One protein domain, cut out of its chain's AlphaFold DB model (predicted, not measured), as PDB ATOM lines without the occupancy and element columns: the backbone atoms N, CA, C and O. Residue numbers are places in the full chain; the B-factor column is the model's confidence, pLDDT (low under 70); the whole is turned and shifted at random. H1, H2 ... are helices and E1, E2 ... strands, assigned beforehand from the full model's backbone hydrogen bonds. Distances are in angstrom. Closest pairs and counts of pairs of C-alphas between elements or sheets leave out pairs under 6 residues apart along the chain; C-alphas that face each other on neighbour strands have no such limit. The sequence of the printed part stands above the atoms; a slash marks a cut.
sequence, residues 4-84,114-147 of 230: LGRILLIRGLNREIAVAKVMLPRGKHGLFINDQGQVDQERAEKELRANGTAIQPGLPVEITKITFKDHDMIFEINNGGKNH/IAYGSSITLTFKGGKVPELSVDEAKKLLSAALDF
ATOM      1  N   LEU A   4     213.284 195.954 220.531       94.12
ATOM      2  CA  LEU A   4     214.612 196.179 221.091       94.12
ATOM      3  C   LEU A   4     214.537 196.331 222.616       94.12
ATOM      4  O   LEU A   4     215.288 195.656 223.323       94.12
ATOM      5  N   GLY A   5     213.585 197.118 223.123       94.69
ATOM      6  CA  GLY A   5     213.320 197.279 224.553       94.69
ATOM      7  C   GLY A   5     213.020 195.943 225.234       94.69
ATOM      8  O   GLY A   5     213.613 195.616 226.264       94.69
ATOM      9  N   ARG A   6     212.204 195.089 224.597       95.69
ATOM     10  CA  ARG A   6     211.935 193.721 225.087       95.69
ATOM     11  C   ARG A   6     213.209 192.882 225.195       95.69
ATOM     12  O   ARG A   6     213.401 192.197 226.198       95.69
ATOM     13  N   ILE A   7     214.077 192.922 224.181       96.19
ATOM     14  CA  ILE A   7     215.342 192.169 224.172       96.19
ATOM     15  C   ILE A   7     216.278 192.659 225.279       96.19
ATOM     16  O   ILE A   7     216.887 191.835 225.963       96.19
ATOM     17  N   LEU A   8     216.390 193.975 225.470       95.88
ATOM     18  CA  LEU A   8     217.236 194.562 226.511       95.88
ATOM     19  C   LEU A   8     216.754 194.172 227.912       95.88
ATOM     20  O   LEU A   8     217.567 193.761 228.737       95.88
ATOM     21  N   LEU A   9     215.442 194.199 228.150       96.75
ATOM     22  CA  LEU A   9     214.860 193.743 229.413       96.75
ATOM     23  C   LEU A   9     215.085 192.254 229.655       96.75
ATOM     24  O   LEU A   9     215.499 191.880 230.747       96.75
ATOM     25  N   ILE A  10     214.870 191.400 228.650       95.75
ATOM     26  CA  ILE A  10     215.153 189.962 228.777       95.75
ATOM     27  C   ILE A  10     216.626 189.738 229.111       95.75
ATOM     28  O   ILE A  10     216.925 188.985 230.029       95.75
ATOM     29  N   ARG A  11     217.554 190.390 228.406       93.50
ATOM     30  CA  ARG A  11     218.992 190.226 228.665       93.50
ATOM     31  C   ARG A  11     219.409 190.723 230.044       93.50
ATOM     32  O   ARG A  11     220.282 190.116 230.645       93.50
ATOM     33  N   GLY A  12     218.816 191.817 230.517       94.19
ATOM     34  CA  GLY A  12     219.184 192.430 231.792       94.19
ATOM     35  C   GLY A  12     218.500 191.832 233.020       94.19
ATOM     36  O   GLY A  12     218.943 192.107 234.129       94.19
ATOM     37  N   LEU A  13     217.410 191.075 232.846       95.44
ATOM     38  CA  LEU A  13     216.604 190.564 233.961       95.44
ATOM     39  C   LEU A  13     216.412 189.048 233.953       95.44
ATOM     40  O   LEU A  13     216.053 188.490 234.982       95.44
ATOM     41  N   ASN A  14     216.606 188.353 232.833       89.81
ATOM     42  CA  ASN A  14     216.551 186.895 232.849       89.81
ATOM     43  C   ASN A  14     217.765 186.344 233.609       89.81
ATOM     44  O   ASN A  14     218.888 186.769 233.354       89.81
ATOM     45  N   ARG A  15     217.528 185.388 234.511       88.56
ATOM     46  CA  ARG A  15     218.483 184.865 235.505       88.56
ATOM     47  C   ARG A  15     218.930 185.872 236.561       88.56
ATOM     48  O   ARG A  15     219.805 185.563 237.362       88.56
ATOM     49  N   GLU A  16     218.314 187.052 236.608       91.81
ATOM     50  CA  GLU A  16     218.572 187.995 237.689       91.81
ATOM     51  C   GLU A  16     218.083 187.398 239.010       91.81
ATOM     52  O   GLU A  16     216.942 186.924 239.112       91.81
ATOM     53  N   ILE A  17     218.950 187.447 240.020       90.69
ATOM     54  CA  ILE A  17     218.646 186.990 241.371       90.69
ATOM     55  C   ILE A  17     218.255 188.193 242.229       90.69
ATOM     56  O   ILE A  17     218.878 189.250 242.180       90.69
ATOM     57  N   ALA A  18     217.214 188.016 243.033       93.12
ATOM     58  CA  ALA A  18     216.752 188.991 244.010       93.12
ATOM     59  C   ALA A  18     216.321 188.286 245.297       93.12
ATOM     60  O   ALA A  18     216.187 187.065 245.336       93.12
ATOM     61  N   VAL A  19     216.049 189.048 246.352       91.69
ATOM     62  CA  VAL A  19     215.463 188.535 247.595       91.69
ATOM     63  C   VAL A  19     213.983 188.890 247.646       91.69
ATOM     64  O   VAL A  19     213.612 190.045 247.445       91.69
ATOM     65  N   ALA A  20     213.113 187.924 247.940       94.00
ATOM     66  CA  ALA A  20     211.691 188.208 248.120       94.00
ATOM     67  C   ALA A  20     211.467 189.103 249.356       94.00
ATOM     68  O   ALA A  20     211.912 188.782 250.455       94.00
ATOM     69  N   LYS A  21     210.753 190.221 249.204       94.62
ATOM     70  CA  LYS A  21     210.362 191.121 250.310       94.62
ATOM     71  C   LYS A  21     209.011 190.752 250.915       94.62
ATOM     72  O   LYS A  21     208.721 191.119 252.049       94.62
ATOM     73  N   VAL A  22     208.192 190.051 250.143       94.62
ATOM     74  CA  VAL A  22     206.828 189.650 250.491       94.62
ATOM     75  C   VAL A  22     206.625 188.174 250.161       94.62
ATOM     76  O   VAL A  22     207.402 187.583 249.409       94.62
ATOM     77  N   MET A  23     205.578 187.572 250.723       94.56
ATOM     78  CA  MET A  23     205.188 186.210 250.368       94.56
ATOM     79  C   MET A  23     204.738 186.169 248.907       94.56
ATOM     80  O   MET A  23     203.886 186.959 248.500       94.56
ATOM     81  N   LEU A  24     205.273 185.230 248.125       95.19
ATOM     82  CA  LEU A  24     204.840 185.026 246.743       95.19
ATOM     83  C   LEU A  24     203.860 183.840 246.674       95.19
ATOM     84  O   LEU A  24     204.214 182.739 247.118       95.19
ATOM     85  N   PRO A  25     202.636 184.023 246.138       93.62
ATOM     86  CA  PRO A  25     201.650 182.950 246.031       93.62
ATOM     87  C   PRO A  25     202.068 181.864 245.039       93.62
ATOM     88  O   PRO A  25     202.702 182.153 244.023       93.62
ATOM     89  N   ARG A  26     201.655 180.618 245.283       88.06
ATOM     90  CA  ARG A  26     201.690 179.564 244.252       88.06
ATOM     91  C   ARG A  26     200.639 179.842 243.175       88.06
ATOM     92  O   ARG A  26     199.748 180.673 243.343       88.06
ATOM     93  N   GLY A  27     200.696 179.070 242.094       82.94
ATOM     94  CA  GLY A  27     199.659 179.056 241.070       82.94
ATOM     95  C   GLY A  27     199.898 180.046 239.932       82.94
ATOM     96  O   GLY A  27     200.959 180.644 239.783       82.94
ATOM     97  N   LYS A  28     198.897 180.182 239.062       81.56
ATOM     98  CA  LYS A  28     199.058 180.793 237.735       81.56
ATOM     99  C   LYS A  28     199.319 182.304 237.747       81.56
ATOM    100  O   LYS A  28     199.858 182.806 236.765       81.56
ATOM    101  N   HIS A  29     198.852 183.024 238.765       87.81
ATOM    102  CA  HIS A  29     198.773 184.486 238.715       87.81
ATOM    103  C   HIS A  29     199.784 185.189 239.624       87.81
ATOM    104  O   HIS A  29     200.346 186.201 239.211       87.81
ATOM    105  N   GLY A  30     200.058 184.644 240.812       92.44
ATOM    106  CA  GLY A  30     201.014 185.226 241.755       92.44
ATOM    107  C   GLY A  30     200.633 186.653 242.173       92.44
ATOM    108  O   GLY A  30     199.474 186.908 242.495       92.44
ATOM    109  N   LEU A  31     201.600 187.574 242.188       96.44
ATOM    110  CA  LEU A  31     201.395 188.975 242.574       96.44
ATOM    111  C   LEU A  31     201.154 189.896 241.380       96.44
ATOM    112  O   LEU A  31     201.665 189.671 240.286       96.44
ATOM    113  N   PHE A  32     200.430 190.986 241.632       97.44
ATOM    114  CA  PHE A  32     200.208 192.069 240.677       97.44
ATOM    115  C   PHE A  32     200.736 193.365 241.273       97.44
ATOM    116  O   PHE A  32     200.481 193.654 242.442       97.44
ATOM    117  N   ILE A  33     201.476 194.120 240.471       97.81
ATOM    118  CA  ILE A  33     202.035 195.418 240.828       97.81
ATOM    119  C   ILE A  33     201.625 196.393 239.732       97.81
ATOM    120  O   ILE A  33     201.848 196.125 238.553       97.81
ATOM    121  N   ASN A  34     201.019 197.514 240.101       95.75
ATOM    122  CA  ASN A  34     200.661 198.532 239.119       95.75
ATOM    123  C   ASN A  34     201.891 199.337 238.644       95.75
ATOM    124  O   ASN A  34     202.989 199.242 239.191       95.75
ATOM    125  N   ASP A  35     201.688 200.183 237.642       93.19
ATOM    126  CA  ASP A  35     202.673 201.124 237.094       93.19
ATOM    127  C   ASP A  35     203.206 202.178 238.087       93.19
ATOM    128  O   ASP A  35     204.147 202.902 237.769       93.19
ATOM    129  N   GLN A  36     202.662 202.234 239.304       93.56
ATOM    130  CA  GLN A  36     203.147 203.063 240.409       93.56
ATOM    131  C   GLN A  36     203.996 202.273 241.420       93.56
ATOM    132  O   GLN A  36     204.426 202.831 242.428       93.56
ATOM    133  N   GLY A  37     204.240 200.980 241.178       93.94
ATOM    134  CA  GLY A  37     204.995 200.122 242.091       93.94
ATOM    135  C   GLY A  37     204.198 199.698 243.329       93.94
ATOM    136  O   GLY A  37     204.785 199.430 244.374       93.94
ATOM    137  N   GLN A  38     202.866 199.655 243.251       96.44
ATOM    138  CA  GLN A  38     202.009 199.239 244.364       96.44
ATOM    139  C   GLN A  38     201.479 197.825 244.132       96.44
ATOM    140  O   GLN A  38     200.926 197.532 243.071       96.44
ATOM    141  N   VAL A  39     201.622 196.966 245.142       97.12
ATOM    142  CA  VAL A  39     201.081 195.601 245.133       97.12
ATOM    143  C   VAL A  39     199.562 195.641 245.314       97.12
ATOM    144  O   VAL A  39     199.062 196.299 246.226       97.12
ATOM    145  N   ASP A  40     198.836 194.889 244.492       97.00
ATOM    146  CA  ASP A  40     197.413 194.597 244.688       97.00
ATOM    147  C   ASP A  40     197.244 193.615 245.863       97.00
ATOM    148  O   ASP A  40     197.310 192.393 245.698       97.00
ATOM    149  N   GLN A  41     197.104 194.164 247.073       95.94
ATOM    150  CA  GLN A  41     197.075 193.396 248.324       95.94
ATOM    151  C   GLN A  41     195.862 192.464 248.413       95.94
ATOM    152  O   GLN A  41     196.008 191.303 248.787       95.94
ATOM    153  N   GLU A  42     194.677 192.933 248.016       96.56
ATOM    154  CA  GLU A  42     193.452 192.129 248.076       96.56
ATOM    155  C   GLU A  42     193.581 190.880 247.197       96.56
ATOM    156  O   GLU A  42     193.276 189.752 247.612       96.56
ATOM    157  N   ARG A  43     194.106 191.056 245.979       95.75
ATOM    158  CA  ARG A  43     194.364 189.932 245.086       95.75
ATOM    159  C   ARG A  43     195.472 189.026 245.611       95.75
ATOM    160  O   ARG A  43     195.324 187.807 245.528       95.75
ATOM    161  N   ALA A  44     196.545 189.590 246.163       95.12
ATOM    162  CA  ALA A  44     197.632 188.820 246.760       95.12
ATOM    163  C   ALA A  44     197.126 187.902 247.884       95.12
ATOM    164  O   ALA A  44     197.402 186.703 247.874       95.12
ATOM    165  N   GLU A  45     196.316 188.426 248.805       95.25
ATOM    166  CA  GLU A  45     195.710 187.655 249.896       95.25
ATOM    167  C   GLU A  45     194.777 186.554 249.388       95.25
ATOM    168  O   GLU A  45     194.735 185.452 249.946       95.25
ATOM    169  N   LYS A  46     194.011 186.830 248.327       96.06
ATOM    170  CA  LYS A  46     193.146 185.831 247.694       96.06
ATOM    171  C   LYS A  46     193.961 184.693 247.076       96.06
ATOM    172  O   LYS A  46     193.627 183.530 247.296       96.06
ATOM    173  N   GLU A  47     195.022 185.009 246.336       94.06
ATOM    174  CA  GLU A  47     195.907 184.006 245.727       94.06
ATOM    175  C   GLU A  47     196.657 183.196 246.802       94.06
ATOM    176  O   GLU A  47     196.756 181.975 246.684       94.06
ATOM    177  N   LEU A  48     197.110 183.830 247.894       92.81
ATOM    178  CA  LEU A  48     197.728 183.137 249.034       92.81
ATOM    179  C   LEU A  48     196.758 182.171 249.721       92.81
ATOM    180  O   LEU A  48     197.136 181.038 250.005       92.81
ATOM    181  N   ARG A  49     195.509 182.587 249.966       93.19
ATOM    182  CA  ARG A  49     194.490 181.713 250.567       93.19
ATOM    183  C   ARG A  49     194.116 180.543 249.662       93.19
ATOM    184  O   ARG A  49     193.914 179.442 250.161       93.19
ATOM    185  N   ALA A  50     194.013 180.777 248.356       91.19
ATOM    186  CA  ALA A  50     193.594 179.755 247.403       91.19
ATOM    187  C   ALA A  50     194.704 178.742 247.083       91.19
ATOM    188  O   ALA A  50     194.436 177.545 247.008       91.19
ATOM    189  N   ASN A  51     195.942 179.211 246.896       88.81
ATOM    190  CA  ASN A  51     197.029 178.385 246.360       88.81
ATOM    191  C   ASN A  51     198.139 178.094 247.384       88.81
ATOM    192  O   ASN A  51     198.982 177.224 247.152       88.81
ATOM    193  N   GLY A  52     198.172 178.817 248.504       89.62
ATOM    194  CA  GLY A  52     199.265 178.775 249.469       89.62
ATOM    195  C   GLY A  52     200.514 179.531 249.004       89.62
ATOM    196  O   GLY A  52     200.556 180.172 247.951       89.62
ATOM    197  N   THR A  53     201.566 179.454 249.816       90.75
ATOM    198  CA  THR A  53     202.813 180.209 249.616       90.75
ATOM    199  C   THR A  53     203.853 179.404 248.851       90.75
ATOM    200  O   THR A  53     204.187 178.279 249.228       90.75
ATOM    201  N   ALA A  54     204.384 179.981 247.775       89.44
ATOM    202  CA  ALA A  54     205.495 179.411 247.021       89.44
ATOM    203  C   ALA A  54     206.822 179.790 247.675       89.44
ATOM    204  O   ALA A  54     207.659 178.933 247.939       89.44
ATOM    205  N   ILE A  55     206.989 181.085 247.951       90.62
ATOM    206  CA  ILE A  55     208.249 181.675 248.396       90.62
ATOM    207  C   ILE A  55     207.972 182.567 249.603       90.62
ATOM    208  O   ILE A  55     207.071 183.408 249.572       90.62
ATOM    209  N   GLN A  56     208.751 182.357 250.663       90.06
ATOM    210  CA  GLN A  56     208.727 183.174 251.872       90.06
ATOM    211  C   GLN A  56     209.611 184.422 251.710       90.06
ATOM    212  O   GLN A  56     210.613 184.360 250.989       90.06
ATOM    213  N   PRO A  57     209.293 185.538 252.395       91.50
ATOM    214  CA  PRO A  57     210.182 186.690 252.471       91.50
ATOM    215  C   PRO A  57     211.576 186.294 252.961       91.50
ATOM    216  O   PRO A  57     211.728 185.435 253.826       91.50
ATOM    217  N   GLY A  58     212.599 186.944 252.419       86.06
ATOM    218  CA  GLY A  58     213.996 186.714 252.760       86.06
ATOM    219  C   GLY A  58     214.677 185.587 251.980       86.06
ATOM    220  O   GLY A  58     215.899 185.492 252.011       86.06
ATOM    221  N   LEU A  59     213.942 184.766 251.231       86.56
ATOM    222  CA  LEU A  59     214.568 183.764 250.370       86.56
ATOM    223  C   LEU A  59     215.022 184.384 249.040       86.56
ATOM    224  O   LEU A  59     214.302 185.231 248.492       86.56
ATOM    225  N   PRO A  60     216.182 183.969 248.493       89.50
ATOM    226  CA  PRO A  60     216.537 184.313 247.126       89.50
ATOM    227  C   PRO A  60     215.560 183.702 246.131       89.50
ATOM    228  O   PRO A  60     215.017 182.608 246.322       89.50
ATOM    229  N   VAL A  61     215.389 184.418 245.032       91.94
ATOM    230  CA  VAL A  61     214.575 184.025 243.897       91.94
ATOM    231  C   VAL A  61     215.256 184.427 242.605       91.94
ATOM    232  O   VAL A  61     215.985 185.414 242.562       91.94
ATOM    233  N   GLU A  62     214.969 183.690 241.546       91.69
ATOM    234  CA  GLU A  62     215.476 183.957 240.210       91.69
ATOM    235  C   GLU A  62     214.320 184.331 239.278       91.69
ATOM    236  O   GLU A  62     213.281 183.657 239.244       91.69
ATOM    237  N   ILE A  63     214.501 185.388 238.488       94.00
ATOM    238  CA  ILE A  63     213.635 185.662 237.340       94.00
ATOM    239  C   ILE A  63     214.029 184.695 236.227       94.00
ATOM    240  O   ILE A  63     215.121 184.755 235.680       94.00
ATOM    241  N   THR A  64     213.116 183.807 235.863       91.06
ATOM    242  CA  THR A  64     213.399 182.700 234.927       91.06
ATOM    243  C   THR A  64     212.811 182.913 233.539       91.06
ATOM    244  O   THR A  64     213.249 182.294 232.568       91.06
ATOM    245  N   LYS A  65     211.804 183.786 233.429       92.62
ATOM    246  CA  LYS A  65     211.158 184.119 232.161       92.62
ATOM    247  C   LYS A  65     210.405 185.434 232.261       92.62
ATOM    248  O   LYS A  65     209.812 185.745 233.292       92.62
ATOM    249  N   ILE A  66     210.389 186.171 231.156       95.38
ATOM    250  CA  ILE A  66     209.649 187.423 231.014       95.38
ATOM    251  C   ILE A  66     208.726 187.290 229.809       95.38
ATOM    252  O   ILE A  66     209.170 186.965 228.708       95.38
ATOM    253  N   THR A  67     207.434 187.516 230.023       95.12
ATOM    254  CA  THR A  67     206.415 187.495 228.972       95.12
ATOM    255  C   THR A  67     205.798 188.876 228.840       95.12
ATOM    256  O   THR A  67     205.278 189.424 229.810       95.12
ATOM    257  N   PHE A  68     205.808 189.413 227.624       94.50
ATOM    258  CA  PHE A  68     205.202 190.698 227.298       94.50
ATOM    259  C   PHE A  68     203.827 190.459 226.686       94.50
ATOM    260  O   PHE A  68     203.708 189.769 225.671       94.50
ATOM    261  N   LYS A  69     202.795 191.021 227.304       93.12
ATOM    262  CA  LYS A  69     201.440 191.099 226.757       93.12
ATOM    263  C   LYS A  69     201.141 192.537 226.351       93.12
ATOM    264  O   LYS A  69     202.003 193.406 226.444       93.12
ATOM    265  N   ASP A  70     199.915 192.780 225.908       90.69
ATOM    266  CA  ASP A  70     199.484 194.117 225.513       90.69
ATOM    267  C   ASP A  70     199.597 195.114 226.673       90.69
ATOM    268  O   ASP A  70     200.214 196.153 226.494       90.69
ATOM    269  N   HIS A  71     199.102 194.765 227.864       93.38
ATOM    270  CA  HIS A  71     198.992 195.671 229.024       93.38
ATOM    271  C   HIS A  71     199.811 195.204 230.236       93.38
ATOM    272  O   HIS A  71     199.865 195.891 231.257       93.38
ATOM    273  N   ASP A  72     200.443 194.031 230.118       95.31
ATOM    274  CA  ASP A  72     201.109 193.354 231.223       95.31
ATOM    275  C   ASP A  72     202.533 192.951 230.850       95.31
ATOM    276  O   ASP A  72     202.801 192.491 229.733       95.31
ATOM    277  N   MET A  73     203.420 192.991 231.838       95.81
ATOM    278  CA  MET A  73     204.677 192.250 231.819       95.81
ATOM    279  C   MET A  73     204.673 191.219 232.938       95.81
ATOM    280  O   MET A  73     204.547 191.566 234.108       95.81
ATOM    281  N   ILE A  74     204.811 189.944 232.584       96.19
ATOM    282  CA  ILE A  74     204.764 188.830 233.532       96.19
ATOM    283  C   ILE A  74     206.169 188.279 233.721       96.19
ATOM    284  O   ILE A  74     206.796 187.835 232.759       96.19
ATOM    285  N   PHE A  75     206.619 188.258 234.967       96.50
ATOM    286  CA  PHE A  75     207.890 187.709 235.409       96.50
ATOM    287  C   PHE A  75     207.628 186.380 236.108       96.50
ATOM    288  O   PHE A  75     206.971 186.345 237.149       96.50
ATOM    289  N   GLU A  76     208.110 185.280 235.539       94.50
ATOM    290  CA  GLU A  76     208.074 183.976 236.201       94.50
ATOM    291  C   GLU A  76     209.255 183.874 237.168       94.50
ATOM    292  O   GLU A  76     210.421 183.982 236.777       94.50
ATOM    293  N   ILE A  77     208.933 183.651 238.436       93.62
ATOM    294  CA  ILE A  77     209.879 183.521 239.535       93.62
ATOM    295  C   ILE A  77     210.079 182.034 239.810       93.62
ATOM    296  O   ILE A  77     209.094 181.323 240.009       93.62
ATOM    297  N   ASN A  78     211.326 181.561 239.818       89.19
ATOM    298  CA  ASN A  78     211.674 180.149 240.027       89.19
ATOM    299  C   ASN A  78     210.867 179.188 239.119       89.19
ATOM    300  O   ASN A  78     210.295 178.206 239.588       89.19
ATOM    301  N   ASN A  79     210.818 179.477 237.814       85.44
ATOM    302  CA  ASN A  79     210.105 178.733 236.761       85.44
ATOM    303  C   ASN A  79     208.571 178.827 236.790       85.44
ATOM    304  O   ASN A  79     207.884 178.064 236.111       85.44
ATOM    305  N   GLY A  80     208.018 179.779 237.544       86.56
ATOM    306  CA  GLY A  80     206.588 180.057 237.514       86.56
ATOM    307  C   GLY A  80     205.751 179.110 238.376       86.56
ATOM    308  O   GLY A  80     206.182 178.042 238.803       86.56
ATOM    309  N   GLY A  81     204.505 179.511 238.633       76.00
ATOM    310  CA  GLY A  81     203.562 178.742 239.452       76.00
ATOM    311  C   GLY A  81     202.701 177.733 238.676       76.00
ATOM    312  O   GLY A  81     201.710 177.235 239.213       76.00
ATOM    313  N   LYS A  82     203.010 177.474 237.397       71.06
ATOM    314  CA  LYS A  82     202.238 176.570 236.531       71.06
ATOM    315  C   LYS A  82     202.807 175.157 236.511       71.06
ATOM    316  O   LYS A  82     204.009 174.949 236.414       71.06
ATOM    317  N   ASN A  83     201.886 174.202 236.454       55.19
ATOM    318  CA  ASN A  83     202.162 172.813 236.144       55.19
ATOM    319  C   ASN A  83     202.219 172.650 234.619       55.19
ATOM    320  O   ASN A  83     201.190 172.537 233.954       55.19
ATOM    321  N   HIS A  84     203.411 172.731 234.051       52.22
ATOM    322  CA  HIS A  84     203.657 172.152 232.741       52.22
ATOM    323  C   HIS A  84     204.106 170.711 233.015       52.22
ATOM    324  O   HIS A  84     205.027 170.487 233.801       52.22
ATOM    325  N   ILE A 114     206.083 168.544 243.681       62.59
ATOM    326  CA  ILE A 114     206.810 169.602 242.976       62.59
ATOM    327  C   ILE A 114     206.431 170.934 243.622       62.59
ATOM    328  O   ILE A 114     205.253 171.299 243.676       62.59
ATOM    329  N   ALA A 115     207.428 171.655 244.123       64.44
ATOM    330  CA  ALA A 115     207.283 173.037 244.529       64.44
ATOM    331  C   ALA A 115     207.328 173.908 243.268       64.44
ATOM    332  O   ALA A 115     208.366 174.051 242.624       64.44
ATOM    333  N   TYR A 116     206.178 174.467 242.898       73.06
ATOM    334  CA  TYR A 116     206.116 175.470 241.840       73.06
ATOM    335  C   TYR A 116     206.653 176.807 242.355       73.06
ATOM    336  O   TYR A 116     206.504 177.129 243.538       73.06
ATOM    337  N   GLY A 117     207.242 177.586 241.453       87.44
ATOM    338  CA  GLY A 117     207.600 178.970 241.708       87.44
ATOM    339  C   GLY A 117     206.371 179.880 241.796       87.44
ATOM    340  O   GLY A 117     205.269 179.472 242.172       87.44
ATOM    341  N   SER A 118     206.549 181.144 241.434       93.50
ATOM    342  CA  SER A 118     205.486 182.152 241.451       93.50
ATOM    343  C   SER A 118     205.558 183.039 240.212       93.50
ATOM    344  O   SER A 118     206.399 182.845 239.338       93.50
ATOM    345  N   SER A 119     204.681 184.025 240.116       95.56
ATOM    346  CA  SER A 119     204.766 185.069 239.104       95.56
ATOM    347  C   SER A 119     204.544 186.439 239.716       95.56
ATOM    348  O   SER A 119     203.791 186.590 240.675       95.56
ATOM    349  N   ILE A 120     205.180 187.449 239.138       97.44
ATOM    350  CA  ILE A 120     204.893 188.852 239.417       97.44
ATOM    351  C   ILE A 120     204.469 189.486 238.098       97.44
ATOM    352  O   ILE A 120     205.173 189.376 237.099       97.44
ATOM    353  N   THR A 121     203.306 190.120 238.082       97.38
ATOM    354  CA  THR A 121     202.773 190.804 236.906       97.38
ATOM    355  C   THR A 121     202.818 192.305 237.137       97.38
ATOM    356  O   THR A 121     202.178 192.796 238.064       97.38
ATOM    357  N   LEU A 122     203.548 193.029 236.292       97.31
ATOM    358  CA  LEU A 122     203.435 194.480 236.195       97.31
ATOM    359  C   LEU A 122     202.263 194.822 235.272       97.31
ATOM    360  O   LEU A 122     202.262 194.395 234.116       97.31
ATOM    361  N   THR A 123     201.286 195.569 235.778       95.69
ATOM    362  CA  THR A 123     200.081 196.013 235.060       95.69
ATOM    363  C   THR A 123     200.147 197.513 234.775       95.69
ATOM    364  O   THR A 123     200.280 198.314 235.699       95.69
ATOM    365  N   PHE A 124     199.987 197.909 233.509       93.56
ATOM    366  CA  PHE A 124     200.094 199.309 233.077       93.56
ATOM    367  C   PHE A 124     198.725 199.881 232.685       93.56
ATOM    368  O   PHE A 124     198.052 199.361 231.790       93.56
ATOM    369  N   LYS A 125     198.291 200.962 233.347       82.06
ATOM    370  CA  LYS A 125     197.010 201.620 233.056       82.06
ATOM    371  C   LYS A 125     197.214 202.620 231.915       82.06
ATOM    372  O   LYS A 125     197.853 203.645 232.095       82.06
ATOM    373  N   GLY A 126     196.659 202.339 230.733       68.81
ATOM    374  CA  GLY A 126     196.744 203.263 229.586       68.81
ATOM    375  C   GLY A 126     196.932 202.620 228.212       68.81
ATOM    376  O   GLY A 126     197.122 203.335 227.231       68.81
ATOM    377  N   GLY A 127     196.867 201.291 228.113       72.31
ATOM    378  CA  GLY A 127     196.987 200.568 226.846       72.31
ATOM    379  C   GLY A 127     198.259 199.730 226.804       72.31
ATOM    380  O   GLY A 127     198.412 198.812 227.604       72.31
ATOM    381  N   LYS A 128     199.156 200.021 225.854       82.75
ATOM    382  CA  LYS A 128     200.350 199.200 225.606       82.75
ATOM    383  C   LYS A 128     201.397 199.349 226.713       82.75
ATOM    384  O   LYS A 128     201.628 200.459 227.181       82.75
ATOM    385  N   VAL A 129     202.107 198.262 227.033       87.19
ATOM    386  CA  VAL A 129     203.307 198.290 227.890       87.19
ATOM    387  C   VAL A 129     204.252 199.424 227.433       87.19
ATOM    388  O   VAL A 129     204.612 199.445 226.245       87.19
ATOM    389  N   PRO A 130     204.647 200.359 228.322       91.62
ATOM    390  CA  PRO A 130     205.501 201.500 227.975       91.62
ATOM    391  C   PRO A 130     206.928 201.058 227.631       91.62
ATOM    392  O   PRO A 130     207.281 199.899 227.819       91.62
ATOM    393  N   GLU A 131     207.758 201.956 227.098       92.69
ATOM    394  CA  GLU A 131     209.206 201.704 227.101       92.69
ATOM    395  C   GLU A 131     209.725 201.758 228.537       92.69
ATOM    396  O   GLU A 131     209.348 202.650 229.295       92.69
ATOM    397  N   LEU A 132     210.553 200.783 228.906       93.62
ATOM    398  CA  LEU A 132     211.129 200.658 230.239       93.62
ATOM    399  C   LEU A 132     212.577 200.205 230.116       93.62
ATOM    400  O   LEU A 132     212.879 199.211 229.450       93.62
ATOM    401  N   SER A 133     213.462 200.905 230.807       95.88
ATOM    402  CA  SER A 133     214.808 200.426 231.086       95.88
ATOM    403  C   SER A 133     214.792 199.286 232.111       95.88
ATOM    404  O   SER A 133     213.814 199.058 232.830       95.88
ATOM    405  N   VAL A 134     215.917 198.572 232.207       96.31
ATOM    406  CA  VAL A 134     216.128 197.532 233.226       96.31
ATOM    407  C   VAL A 134     215.959 198.104 234.635       96.31
ATOM    408  O   VAL A 134     215.276 197.496 235.458       96.31
ATOM    409  N   ASP A 135     216.514 199.285 234.901       96.25
ATOM    410  CA  ASP A 135     216.462 199.908 236.226       96.25
ATOM    411  C   ASP A 135     215.046 200.353 236.605       96.25
ATOM    412  O   ASP A 135     214.625 200.168 237.747       96.25
ATOM    413  N   GLU A 136     214.266 200.871 235.653       96.44
ATOM    414  CA  GLU A 136     212.858 201.215 235.888       96.44
ATOM    415  C   GLU A 136     212.014 199.971 236.180       96.44
ATOM    416  O   GLU A 136     211.209 199.974 237.115       96.44
ATOM    417  N   ALA A 137     212.237 198.877 235.447       96.75
ATOM    418  CA  ALA A 137     211.576 197.606 235.724       96.75
ATOM    419  C   ALA A 137     211.955 197.059 237.113       96.75
ATOM    420  O   ALA A 137     211.066 196.660 237.870       96.75
ATOM    421  N   LYS A 138     213.241 197.101 237.501       96.81
ATOM    422  CA  LYS A 138     213.685 196.724 238.858       96.81
ATOM    423  C   LYS A 138     213.051 197.611 239.924       96.81
ATOM    424  O   LYS A 138     212.622 197.104 240.957       96.81
ATOM    425  N   LYS A 139     212.932 198.916 239.671       96.75
ATOM    426  CA  LYS A 139     212.278 199.861 240.583       96.75
ATOM    427  C   LYS A 139     210.807 199.509 240.811       96.75
ATOM    428  O   LYS A 139     210.376 199.511 241.959       96.75
ATOM    429  N   LEU A 140     210.053 199.149 239.772       97.38
ATOM    430  CA  LEU A 140     208.668 198.676 239.926       97.38
ATOM    431  C   LEU A 140     208.601 197.345 240.687       97.38
ATOM    432  O   LEU A 140     207.847 197.210 241.650       97.38
ATOM    433  N   LEU A 141     209.444 196.382 240.306       97.62
ATOM    434  CA  LEU A 141     209.543 195.088 240.984       97.62
ATOM    435  C   LEU A 141     210.014 195.215 242.440       97.62
ATOM    436  O   LEU A 141     209.753 194.310 243.236       97.62
ATOM    437  N   SER A 142     210.636 196.338 242.817       96.62
ATOM    438  CA  SER A 142     211.145 196.573 244.170       96.62
ATOM    439  C   SER A 142     210.063 196.578 245.258       96.62
ATOM    440  O   SER A 142     210.358 196.463 246.452       96.62
ATOM    441  N   ALA A 143     208.791 196.666 244.860       96.94
ATOM    442  CA  ALA A 143     207.660 196.484 245.758       96.94
ATOM    443  C   ALA A 143     207.616 195.066 246.359       96.94
ATOM    444  O   ALA A 143     207.190 194.895 247.499       96.94
ATOM    445  N   ALA A 144     208.102 194.062 245.619       96.88
ATOM    446  CA  ALA A 144     208.085 192.656 246.016       96.88
ATOM    447  C   ALA A 144     209.475 192.002 246.071       96.88
ATOM    448  O   ALA A 144     209.632 191.000 246.768       96.88
ATOM    449  N   LEU A 145     210.471 192.549 245.373       96.44
ATOM    450  CA  LEU A 145     211.821 191.997 245.255       96.44
ATOM    451  C   LEU A 145     212.875 192.999 245.728       96.44
ATOM    452  O   LEU A 145     212.696 194.204 245.634       96.44
ATOM    453  N   ASP A 146     213.997 192.511 246.230       93.81
ATOM    454  CA  ASP A 146     215.151 193.325 246.580       93.81
ATOM    455  C   ASP A 146     216.364 192.849 245.779       93.81
ATOM    456  O   ASP A 146     216.890 191.765 246.024       93.81
ATOM    457  N   PHE A 147     216.775 193.650 244.796       91.19
ATOM    458  CA  PHE A 147     217.910 193.363 243.911       91.19
ATOM    459  C   PHE A 147     219.253 193.828 244.495       91.19
ATOM    460  O   PHE A 147     220.300 193.552 243.920       91.19
TER     461      PHE A 147
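Overview. This is residues 4 to 84 and 114 to 147 of the 230 residues of an uncharacterized protein of Acidobacteria bacterium (UniProt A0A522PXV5). A five-stranded sheet, strongly twisted and curled like part of a barrel, has H1 and H3 over one face, while H2 sits by its edge strand E2. The 115 printed residues hold three named helices and six named strands in the order H1 E1 E2 H2 E3 E4 E5 E6 H3, class mixed. The mixed sheet runs E1 E4 E5 E6 E2, with only E6 and E2 parallel. The whole is compact, with a radius of gyration of the C-alphas of 12.9 A, and spans 36 by 27 by 27 A.

Along the chain. H1, residues 4 to 13, begins at C-alpha 4 (214.612, 196.179, 221.091) and is 14.2 A long. E1 is residues 17 to 20, E2 31 to 34, H2 41 to 51 with 15.1 A, and E3 53 to 55. E4, residues 60 to 68, spans 23.7 A; E5, 72 to 77, 15.6 A; E6, 118 to 123, 16.2 A. H3, residues 134 to 141, ends at C-alpha 141 (209.543, 195.088, 240.984).

Arrangement. E4 pairs with E1 over residues 60 to 62, N 18 to O 61 at 2.9 A, and with E5 over 63 to 68 as a hairpin, N 67 to O 74 at 2.8 A. E5 and E6 are antiparallel, N 75 to O 120 at 2.8 A; E6 and E2 are parallel, N 33 to O 121 at 2.8 A. H1 lies over E4 at a height over the sheet of 9.9 A. H1 touches H3, closest C-alphas Leu 9 and Val 134, 5.5 A. H2 only grazes the sheet with residues 41 to 48. E3 pairs with no named strand; residues 24 to 25 pair with it. Every O i to N i+4 pair is within hydrogen-bond range in H1, H2 and H3.

Size, cuts and confidence. The C-alphas of Leu 4 and Arg 49 are farthest apart, 38.5 A. Residues 85 to 113 are not printed; C-alphas 84 and 114 are 11.0 A apart. Of the links printed whole, none is long. Residues 83 to 84, 114 to 115 and 126 have pLDDT under 70.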